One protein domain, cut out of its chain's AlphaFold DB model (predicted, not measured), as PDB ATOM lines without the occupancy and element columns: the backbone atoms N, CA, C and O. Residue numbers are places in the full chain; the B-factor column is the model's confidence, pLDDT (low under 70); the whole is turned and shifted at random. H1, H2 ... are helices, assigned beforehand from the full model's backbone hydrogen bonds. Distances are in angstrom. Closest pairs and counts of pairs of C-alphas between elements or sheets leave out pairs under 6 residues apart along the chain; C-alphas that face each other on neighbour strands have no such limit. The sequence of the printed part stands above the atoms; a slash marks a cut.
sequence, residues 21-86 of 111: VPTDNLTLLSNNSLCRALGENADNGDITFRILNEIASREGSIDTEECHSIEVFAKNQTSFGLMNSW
ATOM      1  N   VAL A  21     -26.675 -15.531  33.847       92.31
ATOM      2  CA  VAL A  21     -25.350 -15.847  33.315       92.31
ATOM      3  C   VAL A  21     -24.393 -16.035  34.497       92.31
ATOM      4  O   VAL A  21     -24.259 -15.123  35.316       92.31
ATOM      5  N   PRO A  22     -23.718 -17.189  34.611       93.19
ATOM      6  CA  PRO A  22     -22.711 -17.392  35.643       93.19
ATOM      7  C   PRO A  22     -21.488 -16.503  35.383       93.19
ATOM      8  O   PRO A  22     -20.984 -16.430  34.262       93.19
ATOM      9  N   THR A  23     -20.995 -15.839  36.430       94.88
ATOM     10  CA  THR A  23     -19.894 -14.859  36.360       94.88
ATOM     11  C   THR A  23     -18.591 -15.361  36.992       94.88
ATOM     12  O   THR A  23     -17.642 -14.594  37.176       94.88
ATOM     13  N   ASP A  24     -18.509 -16.663  37.286       95.00
ATOM     14  CA  ASP A  24     -17.321 -17.299  37.868       95.00
ATOM     15  C   ASP A  24     -16.113 -17.226  36.925       95.00
ATOM     16  O   ASP A  24     -14.987 -17.007  37.372       95.00
ATOM     17  N   ASN A  25     -16.342 -17.359  35.612       95.12
ATOM     18  CA  ASN A  25     -15.290 -17.302  34.602       95.12
ATOM     19  C   ASN A  25     -15.711 -16.488  33.367       95.12
ATOM     20  O   ASN A  25     -16.245 -17.020  32.395       95.12
ATOM     21  N   LEU A  26     -15.435 -15.185  33.420       96.31
ATOM     22  CA  LEU A  26     -15.816 -14.214  32.392       96.31
ATOM     23  C   LEU A  26     -15.112 -14.446  31.044       96.31
ATOM     24  O   LEU A  26     -15.713 -14.222  29.998       96.31
ATOM     25  N   THR A  27     -13.889 -14.981  31.057       96.25
ATOM     26  CA  THR A  27     -13.101 -15.236  29.835       96.25
ATOM     27  C   THR A  27     -13.730 -16.285  28.913       96.25
ATOM     28  O   THR A  27     -13.525 -16.253  27.703       96.25
ATOM     29  N   LEU A  28     -14.538 -17.201  29.463       96.44
ATOM     30  CA  LEU A  28     -15.229 -18.243  28.694       96.44
ATOM     31  C   LEU A  28     -16.567 -17.776  28.115       96.44
ATOM     32  O   LEU A  28     -17.189 -18.493  27.330       96.44
ATOM     33  N   LEU A  29     -17.044 -16.599  28.522       96.31
ATOM     34  CA  LEU A  29     -18.316 -16.079  28.054       96.31
ATOM     35  C   LEU A  29     -18.186 -15.559  26.624       96.31
ATOM     36  O   LEU A  29     -17.215 -14.894  26.255       96.31
ATOM     37  N   SER A  30     -19.219 -15.818  25.824       95.88
ATOM     38  CA  SER A  30     -19.392 -15.122  24.550       95.88
ATOM     39  C   SER A  30     -19.607 -13.624  24.787       95.88
ATOM     40  O   SER A  30     -20.029 -13.215  25.872       95.88
ATOM     41  N   ASN A  31     -19.372 -12.811  23.760       96.12
ATOM     42  CA  ASN A  31     -19.616 -11.367  23.806       96.12
ATOM     43  C   ASN A  31     -21.054 -11.060  24.253       96.12
ATOM     44  O   ASN A  31     -21.269 -10.330  25.217       96.12
ATOM     45  N   ASN A  32     -22.036 -11.731  23.653       95.56
ATOM     46  CA  ASN A  32     -23.451 -11.543  23.974       95.56
ATOM     47  C   ASN A  32     -23.761 -11.983  25.413       95.56
ATOM     48  O   ASN A  32     -24.558 -11.346  26.100       95.56
ATOM     49  N   SER A  33     -23.109 -13.043  25.903       96.25
ATOM     50  CA  SER A  33     -23.242 -13.484  27.297       96.25
ATOM     51  C   SER A  33     -22.647 -12.482  28.286       96.25
ATOM     52  O   SER A  33     -23.244 -12.282  29.338       96.25
ATOM     53  N   LEU A  34     -21.527 -11.827  27.960       96.00
ATOM     54  CA  LEU A  34     -20.951 -10.756  28.784       96.00
ATOM     55  C   LEU A  34     -21.865  -9.539  28.858       96.00
ATOM     56  O   LEU A  34     -22.138  -9.048  29.950       96.00
ATOM     57  N   CYS A  35     -22.387  -9.092  27.718       95.50
ATOM     58  CA  CYS A  35     -23.317  -7.966  27.655       95.50
ATOM     59  C   CYS A  35     -24.615  -8.261  28.419       95.50
ATOM     60  O   CYS A  35     -25.131  -7.414  29.146       95.50
ATOM     61  N   ARG A  36     -25.110  -9.504  28.345       95.19
ATOM     62  CA  ARG A  36     -26.266  -9.941  29.139       95.19
ATOM     63  C   ARG A  36     -25.947  -9.984  30.632       95.19
ATOM     64  O   ARG A  36     -26.725  -9.471  31.430       95.19
ATOM     65  N   ALA A  37     -24.797 -10.549  31.005       95.44
ATOM     66  CA  ALA A  37     -24.334 -10.603  32.390       95.44
ATOM     67  C   ALA A  37     -24.178  -9.201  32.992       95.44
ATOM     68  O   ALA A  37     -24.482  -9.017  34.169       95.44
ATOM     69  N   LEU A  38     -23.744  -8.221  32.190       94.75
ATOM     70  CA  LEU A  38     -23.637  -6.824  32.602       94.75
ATOM     71  C   LEU A  38     -25.003  -6.277  33.044       94.75
ATOM     72  O   LEU A  38     -25.126  -5.752  34.147       94.75
ATOM     73  N   GLY A  39     -26.044  -6.482  32.233       92.06
ATOM     74  CA  GLY A  39     -27.405  -6.053  32.569       92.06
ATOM     75  C   GLY A  39     -28.012  -6.797  33.764       92.06
ATOM     76  O   GLY A  39     -28.656  -6.184  34.613       92.06
ATOM     77  N   GLU A  40     -27.777  -8.107  33.879       92.94
ATOM     78  CA  GLU A  40     -28.291  -8.939  34.985       92.94
ATOM     79  C   GLU A  40     -27.656  -8.646  36.359       92.94
ATOM     80  O   GLU A  40     -28.175  -9.117  37.383       92.94
ATOM     81  N   ASN A  41     -26.531  -7.924  36.377       92.88
ATOM     82  CA  ASN A  41     -25.757  -7.579  37.571       92.88
ATOM     83  C   ASN A  41     -25.616  -6.062  37.766       92.88
ATOM     84  O   ASN A  41     -24.754  -5.640  38.531       92.88
ATOM     85  N   ALA A  42     -26.453  -5.241  37.118       88.69
ATOM     86  CA  ALA A  42     -26.360  -3.777  37.166       88.69
ATOM     87  C   ALA A  42     -26.474  -3.175  38.586       88.69
ATOM     88  O   ALA A  42     -26.086  -2.028  38.805       88.69
ATOM     89  N   ASP A  43     -27.012  -3.929  39.548       86.38
ATOM     90  CA  ASP A  43     -27.111  -3.590  40.972       86.38
ATOM     91  C   ASP A  43     -25.935  -4.118  41.823       86.38
ATOM     92  O   ASP A  43     -25.801  -3.753  42.992       86.38
ATOM     93  N   ASN A  44     -25.051  -4.937  41.247       89.50
ATOM     94  CA  ASN A  44     -23.864  -5.483  41.894       89.50
ATOM     95  C   ASN A  44     -22.593  -4.844  41.316       89.50
ATOM     96  O   ASN A  44     -22.066  -5.273  40.286       89.50
ATOM     97  N   GLY A  45     -22.089  -3.820  42.008       87.94
ATOM     98  CA  GLY A  45     -20.940  -3.028  41.561       87.94
ATOM     99  C   GLY A  45     -19.644  -3.827  41.372       87.94
ATOM    100  O   GLY A  45     -18.926  -3.578  40.407       87.94
ATOM    101  N   ASP A  46     -19.363  -4.809  42.235       93.75
ATOM    102  CA  ASP A  46     -18.147  -5.636  42.144       93.75
ATOM    103  C   ASP A  46     -18.155  -6.509  40.880       93.75
ATOM    104  O   ASP A  46     -17.226  -6.482  40.070       93.75
ATOM    105  N   ILE A  47     -19.260  -7.227  40.654       93.19
ATOM    106  CA  ILE A  47     -19.417  -8.077  39.469       93.19
ATOM    107  C   ILE A  47     -19.476  -7.224  38.196       93.19
ATOM    108  O   ILE A  47     -18.816  -7.559  37.212       93.19
ATOM    109  N   THR A  48     -20.200  -6.101  38.222       93.00
ATOM    110  CA  THR A  48     -20.271  -5.153  37.097       93.00
ATOM    111  C   THR A  48     -18.881  -4.684  36.681       93.00
ATOM    112  O   THR A  48     -18.551  -4.716  35.497       93.00
ATOM    113  N   PHE A  49     -18.035  -4.303  37.641       94.19
ATOM    114  CA  PHE A  49     -16.680  -3.844  37.348       94.19
ATOM    115  C   PHE A  49     -15.821  -4.940  36.702       94.19
ATOM    116  O   PHE A  49     -15.124  -4.687  35.719       94.19
ATOM    117  N   ARG A  50     -15.911  -6.182  37.193       96.56
ATOM    118  CA  ARG A  50     -15.207  -7.331  36.596       96.56
ATOM    119  C   ARG A  50     -15.652  -7.593  35.154       96.56
ATOM    120  O   ARG A  50     -14.804  -7.845  34.302       96.56
ATOM    121  N   ILE A  51     -16.954  -7.500  34.875       96.06
ATOM    122  CA  ILE A  51     -17.515  -7.672  33.525       96.06
ATOM    123  C   ILE A  51     -17.042  -6.560  32.584       96.06
ATOM    124  O   ILE A  51     -16.618  -6.853  31.469       96.06
ATOM    125  N   LEU A  52     -17.061  -5.299  33.027       94.44
ATOM    126  CA  LEU A  52     -16.582  -4.169  32.224       94.44
ATOM    127  C   LEU A  52     -15.093  -4.293  31.877       94.44
ATOM    128  O   LEU A  52     -14.717  -4.021  30.740       94.44
ATOM    129  N   ASN A  53     -14.258  -4.750  32.814       95.81
ATOM    130  CA  ASN A  53     -12.840  -5.004  32.541       95.81
ATOM    131  C   ASN A  53     -12.643  -6.102  31.491       95.81
ATOM    132  O   ASN A  53     -11.812  -5.946  30.601       95.81
ATOM    133  N   GLU A  54     -13.422  -7.184  31.559       96.25
ATOM    134  CA  GLU A  54     -13.382  -8.232  30.535       96.25
ATOM    135  C   GLU A  54     -13.806  -7.680  29.162       96.25
ATOM    136  O   GLU A  54     -13.118  -7.919  28.170       96.25
ATOM    137  N   ILE A  55     -14.888  -6.894  29.092       93.62
ATOM    138  CA  ILE A  55     -15.342  -6.248  27.847       93.62
ATOM    139  C   ILE A  55     -14.252  -5.329  27.277       93.62
ATOM    140  O   ILE A  55     -13.969  -5.386  26.082       93.62
ATOM    141  N   ALA A  56     -13.611  -4.517  28.121       91.38
ATOM    142  CA  ALA A  56     -12.527  -3.631  27.704       91.38
ATOM    143  C   ALA A  56     -11.307  -4.415  27.190       91.38
ATOM    144  O   ALA A  56     -10.709  -4.032  26.186       91.38
ATOM    145  N   SER A  57     -10.978  -5.543  27.829       95.06
ATOM    146  CA  SER A  57      -9.848  -6.401  27.442       95.06
ATOM    147  C   SER A  57     -10.001  -7.047  26.060       95.06
ATOM    148  O   SER A  57      -9.024  -7.506  25.475       95.06
ATOM    149  N   ARG A  58     -11.224  -7.065  25.520       92.69
ATOM    150  CA  ARG A  58     -11.566  -7.631  24.209       92.69
ATOM    151  C   ARG A  58     -11.368  -6.661  23.038       92.69
ATOM    152  O   ARG A  58     -11.746  -7.008  21.918       92.69
ATOM    153  N   GLU A  59     -10.803  -5.478  23.293       83.00
ATOM    154  CA  GLU A  59     -10.246  -4.528  22.310       83.00
ATOM    155  C   GLU A  59     -11.107  -4.320  21.045       83.00
ATOM    156  O   GLU A  59     -10.627  -4.380  19.915       83.00
ATOM    157  N   GLY A  60     -12.410  -4.080  21.219       79.50
ATOM    158  CA  GLY A  60     -13.317  -3.758  20.108       79.50
ATOM    159  C   GLY A  60     -13.866  -4.960  19.332       79.50
ATOM    160  O   GLY A  60     -14.591  -4.773  18.362       79.50
ATOM    161  N   SER A  61     -13.599  -6.194  19.771       88.44
ATOM    162  CA  SER A  61     -14.300  -7.383  19.249       88.44
ATOM    163  C   SER A  61     -15.766  -7.477  19.697       88.44
ATOM    164  O   SER A  61     -16.506  -8.340  19.223       88.44
ATOM    165  N   ILE A  62     -16.188  -6.595  20.607       90.38
ATOM    166  CA  ILE A  62     -17.570  -6.433  21.049       90.38
ATOM    167  C   ILE A  62     -18.142  -5.186  20.383       90.38
ATOM    168  O   ILE A  62     -17.648  -4.083  20.614       90.38
ATOM    169  N   ASP A  63     -19.207  -5.367  19.605       91.88
ATOM    170  CA  ASP A  63     -19.999  -4.253  19.102       91.88
ATOM    171  C   ASP A  63     -20.715  -3.563  20.273       91.88
ATOM    172  O   ASP A  63     -21.515  -4.168  20.992       91.88
ATOM    173  N   THR A  64     -20.386  -2.295  20.505       88.62
ATOM    174  CA  THR A  64     -20.902  -1.525  21.641       88.62
ATOM    175  C   THR A  64     -22.405  -1.268  21.570       88.62
ATOM    176  O   THR A  64     -23.047  -1.223  22.620       88.62
ATOM    177  N   GLU A  65     -22.976  -1.104  20.376       87.81
ATOM    178  CA  GLU A  65     -24.408  -0.834  20.212       87.81
ATOM    179  C   GLU A  65     -25.222  -2.107  20.467       87.81
ATOM    180  O   GLU A  65     -26.174  -2.095  21.254       87.81
ATOM    181  N   GLU A  66     -24.784  -3.238  19.900       89.12
ATOM    182  CA  GLU A  66     -25.361  -4.551  20.186       89.12
ATOM    183  C   GLU A  66     -25.258  -4.860  21.684       89.12
ATOM    184  O   GLU A  66     -26.254  -5.219  22.319       89.12
ATOM    185  N   CYS A  67     -24.081  -4.654  22.278       89.62
ATOM    186  CA  CYS A  67     -23.850  -4.924  23.690       89.62
ATOM    187  C   CYS A  67     -24.774  -4.108  24.598       89.62
ATOM    188  O   CYS A  67     -25.385  -4.661  25.516       89.62
ATOM    189  N   HIS A  68     -24.929  -2.814  24.311       90.56
ATOM    190  CA  HIS A  68     -25.829  -1.946  25.058       90.56
ATOM    191  C   HIS A  68     -27.291  -2.393  24.929       90.56
ATOM    192  O   HIS A  68     -28.016  -2.444  25.924       90.56
ATOM    193  N   SER A  69     -27.724  -2.803  23.731       91.69
ATOM    194  CA  SER A  69     -29.088  -3.309  23.526       91.69
ATOM    195  C   SER A  69     -29.382  -4.560  24.373       91.69
ATOM    196  O   SER A  69     -30.452  -4.670  24.979       91.69
ATOM    197  N   ILE A  70     -28.408  -5.473  24.480       92.31
ATOM    198  CA  ILE A  70     -28.508  -6.701  25.275       92.31
ATOM    199  C   ILE A  70     -28.495  -6.380  26.776       92.31
ATOM    200  O   ILE A  70     -29.302  -6.936  27.525       92.31
ATOM    201  N   GLU A  71     -27.605  -5.488  27.216       92.12
ATOM    202  CA  GLU A  71     -27.489  -5.042  28.608       92.12
ATOM    203  C   GLU A  71     -28.798  -4.420  29.102       92.12
ATOM    204  O   GLU A  71     -29.362  -4.885  30.096       92.12
ATOM    205  N   VAL A  72     -29.345  -3.446  28.369       88.62
ATOM    206  CA  VAL A  72     -30.618  -2.793  28.709       88.62
ATOM    207  C   VAL A  72     -31.762  -3.802  28.752       88.62
ATOM    208  O   VAL A  72     -32.585  -3.774  29.671       88.62
ATOM    209  N   PHE A  73     -31.823  -4.719  27.784       87.69
ATOM    210  CA  PHE A  73     -32.849  -5.758  27.765       87.69
ATOM    211  C   PHE A  73     -32.769  -6.661  29.003       87.69
ATOM    212  O   PHE A  73     -33.783  -6.890  29.667       87.69
ATOM    213  N   ALA A  74     -31.574  -7.131  29.358       89.00
ATOM    214  CA  ALA A  74     -31.356  -8.010  30.503       89.00
ATOM    215  C   ALA A  74     -31.603  -7.306  31.850       89.00
ATOM    216  O   ALA A  74     -32.240  -7.859  32.754       89.00
ATOM    217  N   LYS A  75     -31.180  -6.046  31.961       86.50
ATOM    218  CA  LYS A  75     -31.477  -5.171  33.098       86.50
ATOM    219  C   LYS A  75     -32.982  -4.993  33.291       86.50
ATOM    220  O   LYS A  75     -33.489  -5.130  34.400       86.50
ATOM    221  N   ASN A  76     -33.724  -4.784  32.205       78.94
ATOM    222  CA  ASN A  76     -35.172  -4.607  32.274       78.94
ATOM    223  C   ASN A  76     -35.918  -5.888  32.687       78.94
ATOM    224  O   ASN A  76     -36.958  -5.817  33.344       78.94
ATOM    225  N   GLN A  77     -35.385  -7.066  32.344       72.81
ATOM    226  CA  GLN A  77     -35.944  -8.347  32.788       72.81
ATOM    227  C   GLN A  77     -35.730  -8.600  34.279       72.81
ATOM    228  O   GLN A  77     -36.637  -9.086  34.952       72.81
ATOM    229  N   THR A  78     -34.563  -8.238  34.816       61.66
ATOM    230  CA  THR A  78     -34.323  -8.322  36.266       61.66
ATOM    231  C   THR A  78     -35.155  -7.293  37.037       61.66
ATOM    232  O   THR A  78     -35.642  -7.596  38.127       61.66
ATOM    233  N   SER A  79     -35.438  -6.127  36.443       52.44
ATOM    234  CA  SER A  79     -36.310  -5.105  37.033       52.44
ATOM    235  C   SER A  79     -37.814  -5.342  36.853       52.44
ATOM    236  O   SER A  79     -38.603  -4.608  37.442       52.44
ATOM    237  N   PHE A  80     -38.262  -6.354  36.099       47.09
ATOM    238  CA  PHE A  80     -39.697  -6.686  36.010       47.09
ATOM    239  C   PHE A  80     -40.269  -7.195  37.351       47.09
ATOM    240  O   PHE A  80     -41.483  -7.193  37.545       47.09
ATOM    241  N   GLY A  81     -39.405  -7.555  38.312       42.75
ATOM    242  CA  GLY A  81     -39.764  -7.759  39.724       42.75
ATOM    243  C   GLY A  81     -39.843  -6.475  40.570       42.75
ATOM    244  O   GLY A  81     -40.278  -6.533  41.715       42.75
ATOM    245  N   LEU A  82     -39.452  -5.321  40.021       42.91
ATOM    246  CA  LEU A  82     -39.438  -3.991  40.648       42.91
ATOM    247  C   LEU A  82     -40.195  -2.987  39.757       42.91
ATOM    248  O   LEU A  82     -39.683  -1.922  39.405       42.91
ATOM    249  N   MET A  83     -41.407  -3.360  39.341       34.94
ATOM    250  CA  MET A  83     -42.263  -2.646  38.384       34.94
ATOM    251  C   MET A  83     -42.791  -1.296  38.915       34.94
ATOM    252  O   MET A  83     -43.995  -1.063  38.925       34.94
ATOM    253  N   ASN A  84     -41.938  -0.392  39.408       39.69
ATOM    254  CA  ASN A  84     -42.399   0.860  40.018       39.69
ATOM    255  C   ASN A  84     -41.442   2.063  39.911       39.69
ATOM    256  O   ASN A  84     -41.829   3.143  40.355       39.69
ATOM    257  N   SER A  85     -40.232   1.954  39.352       40.91
ATOM    258  CA  SER A  85     -39.268   3.069  39.421       40.91
ATOM    259  C   SER A  85     -38.620   3.449  38.086       40.91
ATOM    260  O   SER A  85     -37.478   3.113  37.801       40.91
ATOM    261  N   TRP A  86     -39.345   4.344  37.404       41.41
ATOM    262  CA  TRP A  86     -38.844   5.609  36.830       41.41
ATOM    263  C   TRP A  86     -38.436   5.692  35.338       41.41
ATOM    264  O   TRP A  86     -38.273   4.670  34.679       41.41
TER     265      TRP A  86
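AT A GLANCE: This is residues 21 to 86 of the 111 residues of an uncharacterized protein of Xenorhabdus nematophila str. Websteri (UniProt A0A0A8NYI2). The longest helix, H3, packs on H1, which sits in the middle; H2 packs on another side of H1, forming a helical hairpin with it. Residues 80 to 86 stick out. You have 66 residues with three named helices, H1, H2 and H3 in chain order, and no named strand: all helix, compact, radius of gyration of the C-alphas 11.8 A, elongated, spanning 37 by 24 by 15 A.

IN THESE COORDINATES: Find C-alpha 64 at (-20.902, -1.525, 21.641), where H3, residues 64 to 81, begins; it runs 26.9 A to C-alpha 81 at (-39.764, -7.759, 39.724). H1 is residues 31 to 40, 14.4 A; H2 is residues 45 to 57, 18.3 A.

HOW THE PARTS SIT: H3 touches H1, closest at the C-alphas of Gly 39 and Glu 71, 4.1 A, the same way at a shallow tilt of 34 degrees, only just short of steep. H1 touches H2, closest at the C-alphas of Leu 38 and Thr 48, 5.9 A, opposite ways at a shallow 18 degrees. H2 and H3 are apart. Every O i to N i+4 pair is within hydrogen-bond range in H1 and H2; in H3, 13 of 14.

THE WHOLE: The printed part has no cut. Glu 59 and Asn 84 have the farthest C-alphas, 37.1 A. Look for pLDDT under 70 at residues 78 to 86.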